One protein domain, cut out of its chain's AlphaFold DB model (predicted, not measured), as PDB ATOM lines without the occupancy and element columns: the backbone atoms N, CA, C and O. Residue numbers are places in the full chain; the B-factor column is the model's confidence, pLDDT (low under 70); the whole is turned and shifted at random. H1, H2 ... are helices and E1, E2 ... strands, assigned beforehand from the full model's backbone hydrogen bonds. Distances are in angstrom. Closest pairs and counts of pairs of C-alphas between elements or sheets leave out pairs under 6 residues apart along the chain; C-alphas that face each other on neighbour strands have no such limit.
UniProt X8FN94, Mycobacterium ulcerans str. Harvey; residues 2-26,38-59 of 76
ATOM      1  N   LEU A   2      44.454  63.051  94.021       94.34
ATOM      2  CA  LEU A   2      45.295  64.254  94.177       94.34
ATOM      3  C   LEU A   2      46.460  64.308  93.180       94.34
ATOM      4  O   LEU A   2      46.514  65.223  92.380       94.34
ATOM      5  N   LYS A   3      47.291  63.260  93.114       95.32
ATOM      6  CA  LYS A   3      48.415  63.171  92.164       95.32
ATOM      7  C   LYS A   3      48.024  63.397  90.696       95.32
ATOM      8  O   LYS A   3      48.763  64.048  89.970       95.32
ATOM      9  N   ALA A   4      46.879  62.865  90.264       95.51
ATOM     10  CA  ALA A   4      46.392  63.035  88.895       95.51
ATOM     11  C   ALA A   4      45.885  64.463  88.659       95.51
ATOM     12  O   ALA A   4      46.210  65.059  87.644       95.51
ATOM     13  N   MET A   5      45.163  65.036  89.626       96.42
ATOM     14  CA  MET A   5      44.725  66.431  89.558       96.42
ATOM     15  C   MET A   5      45.919  67.390  89.553       96.42
ATOM     16  O   MET A   5      45.967  68.296  88.734       96.42
ATOM     17  N   THR A   6      46.912  67.163  90.418       95.96
ATOM     18  CA  THR A   6      48.151  67.948  90.469       95.96
ATOM     19  C   THR A   6      48.923  67.843  89.160       95.96
ATOM     20  O   THR A   6      49.377  68.864  88.661       95.96
ATOM     21  N   LYS A   7      49.021  66.642  88.570       96.20
ATOM     22  CA  LYS A   7      49.588  66.455  87.231       96.20
ATOM     23  C   LYS A   7      48.869  67.337  86.208       96.20
ATOM     24  O   LYS A   7      49.522  68.158  85.581       96.20
ATOM     25  N   THR A   8      47.544  67.219  86.099       95.86
ATOM     26  CA  THR A   8      46.756  67.983  85.123       95.86
ATOM     27  C   THR A   8      46.899  69.490  85.318       95.86
ATOM     28  O   THR A   8      47.137  70.199  84.351       95.86
ATOM     29  N   VAL A   9      46.821  69.987  86.556       96.51
ATOM     30  CA  VAL A   9      46.980  71.422  86.842       96.51
ATOM     31  C   VAL A   9      48.372  71.917  86.444       96.51
ATOM     32  O   VAL A   9      48.480  72.991  85.864       96.51
ATOM     33  N   ILE A  10      49.428  71.147  86.726       94.84
ATOM     34  CA  ILE A  10      50.796  71.526  86.350       94.84
ATOM     35  C   ILE A  10      50.963  71.529  84.829       94.84
ATOM     36  O   ILE A  10      51.523  72.479  84.295       94.84
ATOM     37  N   GLU A  11      50.491  70.491  84.136       93.67
ATOM     38  CA  GLU A  11      50.583  70.398  82.672       93.67
ATOM     39  C   GLU A  11      49.853  71.566  82.001       93.67
ATOM     40  O   GLU A  11      50.447  72.269  81.191       93.67
ATOM     41  N   THR A  12      48.615  71.854  82.417       92.07
ATOM     42  CA  THR A  12      47.844  72.983  81.877       92.07
ATOM     43  C   THR A  12      48.500  74.330  82.179       92.07
ATOM     44  O   THR A  12      48.653  75.140  81.271       92.07
ATOM     45  N   ALA A  13      48.945  74.565  83.418       92.73
ATOM     46  CA  ALA A  13      49.577  75.833  83.779       92.73
ATOM     47  C   ALA A  13      50.884  76.076  83.006       92.73
ATOM     48  O   ALA A  13      51.180  77.210  82.637       92.73
ATOM     49  N   LEU A  14      51.662  75.019  82.746       89.19
ATOM     50  CA  LEU A  14      52.868  75.119  81.925       89.19
ATOM     51  C   LEU A  14      52.534  75.391  80.456       89.19
ATOM     52  O   LEU A  14      53.208  76.205  79.834       89.19
ATOM     53  N   ASP A  15      51.499  74.764  79.900       84.26
ATOM     54  CA  ASP A  15      51.087  75.014  78.514       84.26
ATOM     55  C   ASP A  15      50.590  76.451  78.301       84.26
ATOM     56  O   ASP A  15      50.912  77.085  77.291       84.26
ATOM     57  N   GLU A  16      49.848  77.000  79.264       86.13
ATOM     58  CA  GLU A  16      49.405  78.397  79.239       86.13
ATOM     59  C   GLU A  16      50.582  79.378  79.383       86.13
ATOM     60  O   GLU A  16      50.655  80.380  78.668       86.13
ATOM     61  N   GLU A  17      51.553  79.081  80.249       86.32
ATOM     62  CA  GLU A  17      52.755  79.912  80.401       86.32
ATOM     63  C   GLU A  17      53.601  79.906  79.121       86.32
ATOM     64  O   GLU A  17      53.939  80.962  78.589       86.32
ATOM     65  N   LEU A  18      53.867  78.729  78.551       77.29
ATOM     66  CA  LEU A  18      54.679  78.615  77.340       77.29
ATOM     67  C   LEU A  18      54.016  79.263  76.120       77.29
ATOM     68  O   LEU A  18      54.708  79.868  75.296       77.29
ATOM     69  N   SER A  19      52.693  79.140  75.991       72.74
ATOM     70  CA  SER A  19      51.952  79.750  74.882       72.74
ATOM     71  C   SER A  19      51.861  81.272  74.998       72.74
ATOM     72  O   SER A  19      51.945  81.945  73.972       72.74
ATOM     73  N   SER A  20      51.748  81.818  76.213       75.97
ATOM     74  CA  SER A  20      51.674  83.267  76.444       75.97
ATOM     75  C   SER A  20      53.028  83.973  76.368       75.97
ATOM     76  O   SER A  20      53.103  85.085  75.855       75.97
ATOM     77  N   THR A  21      54.108  83.347  76.839       71.88
ATOM     78  CA  THR A  21      55.438  83.975  76.842       71.88
ATOM     79  C   THR A  21      56.092  83.963  75.459       71.88
ATOM     80  O   THR A  21      56.835  84.883  75.114       71.88
ATOM     81  N   LEU A  22      55.866  82.910  74.665       68.59
ATOM     82  CA  LEU A  22      56.534  82.743  73.371       68.59
ATOM     83  C   LEU A  22      55.652  83.111  72.175       68.59
ATOM     84  O   LEU A  22      56.172  83.153  71.062       68.59
ATOM     85  N   ASP A  23      54.344  83.310  72.372       65.58
ATOM     86  CA  ASP A  23      53.341  83.404  71.297       65.58
ATOM     87  C   ASP A  23      53.449  82.245  70.277       65.58
ATOM     88  O   ASP A  23      53.054  82.353  69.113       65.58
ATOM     89  N   MET A  24      54.030  81.111  70.687       62.76
ATOM     90  CA  MET A  24      54.265  79.958  69.822       62.76
ATOM     91  C   MET A  24      53.255  78.860  70.130       62.76
ATOM     92  O   MET A  24      53.180  78.344  71.242       62.76
ATOM     93  N   THR A  25      52.503  78.449  69.108       60.92
ATOM     94  CA  THR A  25      51.639  77.268  69.184       60.92
ATOM     95  C   THR A  25      52.492  76.007  69.389       60.92
ATOM     96  O   THR A  25      53.493  75.840  68.680       60.92
ATOM     97  N   PRO A  26      52.097  75.082  70.285       59.01
ATOM     98  CA  PRO A  26      52.765  73.793  70.427       59.01
ATOM     99  C   PRO A  26      52.884  73.086  69.069       59.01
ATOM    100  O   PRO A  26      51.883  72.772  68.423       59.01
ATOM    101  N   ASN A  38      61.865  69.375  70.509       57.37
ATOM    102  CA  ASN A  38      60.680  70.024  69.955       57.37
ATOM    103  C   ASN A  38      59.428  69.135  70.065       57.37
ATOM    104  O   ASN A  38      58.441  69.339  69.367       57.37
ATOM    105  N   GLY A  39      59.520  68.058  70.841       65.92
ATOM    106  CA  GLY A  39      58.398  67.196  71.163       65.92
ATOM    107  C   GLY A  39      57.954  67.398  72.601       65.92
ATOM    108  O   GLY A  39      58.576  68.112  73.388       65.92
ATOM    109  N   THR A  40      56.876  66.713  72.923       74.94
ATOM    110  CA  THR A  40      56.402  66.493  74.276       74.94
ATOM    111  C   THR A  40      57.361  65.532  75.001       74.94
ATOM    112  O   THR A  40      57.804  64.538  74.414       74.94
ATOM    113  N   ARG A  41      57.790  65.874  76.223       77.99
ATOM    114  CA  ARG A  41      58.768  65.097  76.999       77.99
ATOM    115  C   ARG A  41      58.325  64.943  78.446       77.99
ATOM    116  O   ARG A  41      58.143  65.940  79.148       77.99
ATOM    117  N   SER A  42      58.393  63.707  78.935       87.69
ATOM    118  CA  SER A  42      58.174  63.423  80.344       87.69
ATOM    119  C   SER A  42      59.258  64.027  81.247       87.69
ATOM    120  O   SER A  42      60.470  64.001  80.978       87.69
ATOM    121  N   LYS A  43      58.810  64.625  82.346       89.47
ATOM    122  CA  LYS A  43      59.623  65.155  83.441       89.47
ATOM    123  C   LYS A  43      59.040  64.684  84.764       89.47
ATOM    124  O   LYS A  43      57.853  64.402  84.872       89.47
ATOM    125  N   THR A  44      59.879  64.640  85.790       95.46
ATOM    126  CA  THR A  44      59.445  64.319  87.148       95.46
ATOM    127  C   THR A  44      59.451  65.583  87.995       95.46
ATOM    128  O   THR A  44      60.492  66.219  88.142       95.46
ATOM    129  N   VAL A  45      58.300  65.929  88.563       95.24
ATOM    130  CA  VAL A  45      58.136  67.007  89.542       95.24
ATOM    131  C   VAL A  45      58.029  66.390  90.926       95.24
ATOM    132  O   VAL A  45      57.224  65.488  91.145       95.24
ATOM    133  N   LEU A  46      58.841  66.861  91.865       96.87
ATOM    134  CA  LEU A  46      58.713  66.492  93.271       96.87
ATOM    135  C   LEU A  46      57.754  67.466  93.952       96.87
ATOM    136  O   LEU A  46      57.885  68.676  93.801       96.87
ATOM    137  N   THR A  47      56.792  66.925  94.690       94.72
ATOM    138  CA  THR A  47      55.795  67.684  95.450       94.72
ATOM    139  C   THR A  47      55.726  67.149  96.871       94.72
ATOM    140  O   THR A  47      55.849  65.940  97.075       94.72
ATOM    141  N   ASP A  48      55.471  68.013  97.850       96.15
ATOM    142  CA  ASP A  48      55.367  67.590  99.253       96.15
ATOM    143  C   ASP A  48      54.170  66.657  99.488       96.15
ATOM    144  O   ASP A  48      54.268  65.661 100.198       96.15
ATOM    145  N   ALA A  49      53.033  66.943  98.841       94.26
ATOM    146  CA  ALA A  49      51.781  66.224  99.077       94.26
ATOM    147  C   ALA A  49      51.688  64.861  98.367       94.26
ATOM    148  O   ALA A  49      50.925  63.996  98.793       94.26
ATOM    149  N   CYS A  50      52.390  64.676  97.246       94.20
ATOM    150  CA  CYS A  50      52.248  63.486  96.396       94.20
ATOM    151  C   CYS A  50      53.586  62.821  96.033       94.20
ATOM    152  O   CYS A  50      53.586  61.821  95.307       94.20
ATOM    153  N   GLY A  51      54.714  63.350  96.514       95.64
ATOM    154  CA  GLY A  51      56.043  62.895  96.128       95.64
ATOM    155  C   GLY A  51      56.330  63.184  94.653       95.64
ATOM    156  O   GLY A  51      55.966  64.240  94.132       95.64
ATOM    157  N   SER A  52      56.989  62.243  93.978       97.02
ATOM    158  CA  SER A  52      57.330  62.348  92.558       97.02
ATOM    159  C   SER A  52      56.114  62.166  91.651       97.02
ATOM    160  O   SER A  52      55.390  61.174  91.729       97.02
ATOM    161  N   ILE A  53      55.907  63.109  90.742       96.16
ATOM    162  CA  ILE A  53      54.833  63.127  89.754       96.16
ATOM    163  C   ILE A  53      55.471  63.187  88.374       96.16
ATOM    164  O   ILE A  53      56.253  64.088  88.091       96.16
ATOM    165  N   GLU A  54      55.152  62.224  87.517       96.04
ATOM    166  CA  GLU A  54      55.519  62.300  86.108       96.04
ATOM    167  C   GLU A  54      54.507  63.177  85.370       96.04
ATOM    168  O   GLU A  54      53.308  62.888  85.368       96.04
ATOM    169  N   ILE A  55      55.013  64.246  84.771       93.60
ATOM    170  CA  ILE A  55      54.269  65.184  83.937       93.60
ATOM    171  C   ILE A  55      54.831  65.139  82.526       93.60
ATOM    172  O   ILE A  55      56.008  64.823  82.335       93.60
ATOM    173  N   ASP A  56      54.015  65.504  81.557       89.43
ATOM    174  CA  ASP A  56      54.423  65.675  80.183       89.43
ATOM    175  C   ASP A  56      54.534  67.160  79.847       89.43
ATOM    176  O   ASP A  56      53.644  67.943  80.160       89.43
ATOM    177  N   VAL A  57      55.663  67.576  79.272       84.19
ATOM    178  CA  VAL A  57      55.928  68.995  79.001       84.19
ATOM    179  C   VAL A  57      56.167  69.199  77.522       84.19
ATOM    180  O   VAL A  57      57.045  68.566  76.929       84.19
ATOM    181  N   HIS A  58      55.419  70.128  76.939       77.08
ATOM    182  CA  HIS A  58      55.569  70.517  75.550       77.08
ATOM    183  C   HIS A  58      56.876  71.302  75.340       77.08
ATOM    184  O   HIS A  58      57.207  72.233  76.072       77.08
ATOM    185  N   GLY A  59      57.677  70.878  74.359       70.86
ATOM    186  CA  GLY A  59      58.922  71.549  73.994       70.86
ATOM    187  C   GLY A  59      58.683  72.894  73.306       70.86
ATOM    188  O   GLY A  59      57.800  73.028  72.461       70.86
TER     189      GLY A  59
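This is residues 2 to 26 and 38 to 59 of the 76 residues of a protein of Mycobacterium ulcerans str. Harvey (UniProt X8FN94). One long helix, H1, packs along a two-stranded antiparallel hairpin, E1 and E2, mostly by way of E2. H1 makes the longest axis of an elongated whole, E2 runs in broadly the same direction as the helix, and E1 runs back the other way, with the turn between the strands at the end where H1 begins. The printed part has 47 residues, with one named helix and then two named strands in the order H1, E1, E2 along the chain; the class is mixed, helices and strands. It is only just compact, close to loose, with a radius of gyration of the C-alphas of 11.4 A, and the C-alphas span 33 by 17 by 13 A.

Find C-alpha 2 at (45.295, 64.254, 94.177); from there H1, residues 2 to 22, runs 30.0 A from first to last C-alpha and ends with C-alpha 22 at (56.534, 82.743, 73.371). Read on through residues 23 to 26 to the cut, and take up the lines again at residue 38. E1, residues 40 to 47, begins with C-alpha 40 at (56.402, 66.493, 74.276) and is 21.2 A long. After residues 48 to 50 comes E2, residues 51 to 58, 21.9 A long, ending with C-alpha 58 at (55.569, 70.517, 75.550).

Start with H1 and E2, which have 11 pairs of C-alphas within 8 A. The closest are the C-alphas of Lys 7 and Ile 55, 5.9 A apart, and the two centres are 10.0 A apart. Within 10 A, residues 3 to 19 of H1 make 33 pairs of C-alphas with E2 and 4 with E1. In H1, every O i to N i+4 pair is within hydrogen-bond range. Next, look at E1 and E2, a hairpin of antiparallel neighbour strands with 152 degrees between their N-to-C directions. Among the C-alphas that face each other are 40 and 58, 4.3 A apart, and 47 and 51, 4.8 A apart. N 43 and O 55, at 2.8 A, and N 53 and O 45, at 2.7 A, are within hydrogen-bond range.

The two C-alphas farthest apart are those of Asp 23 and Ala 49, at 32.7 A. Residues 27 to 37 are not printed, and C-alphas 26 and 38 are 8.8 A apart across this cut, which falls in the link from H1 to E1. The link from E1 to E2 is tight, with 3 residues. The mean pLDDT of the printed part is 85.5; look for values under 70 at residues 22 to 26 and 38 to 39.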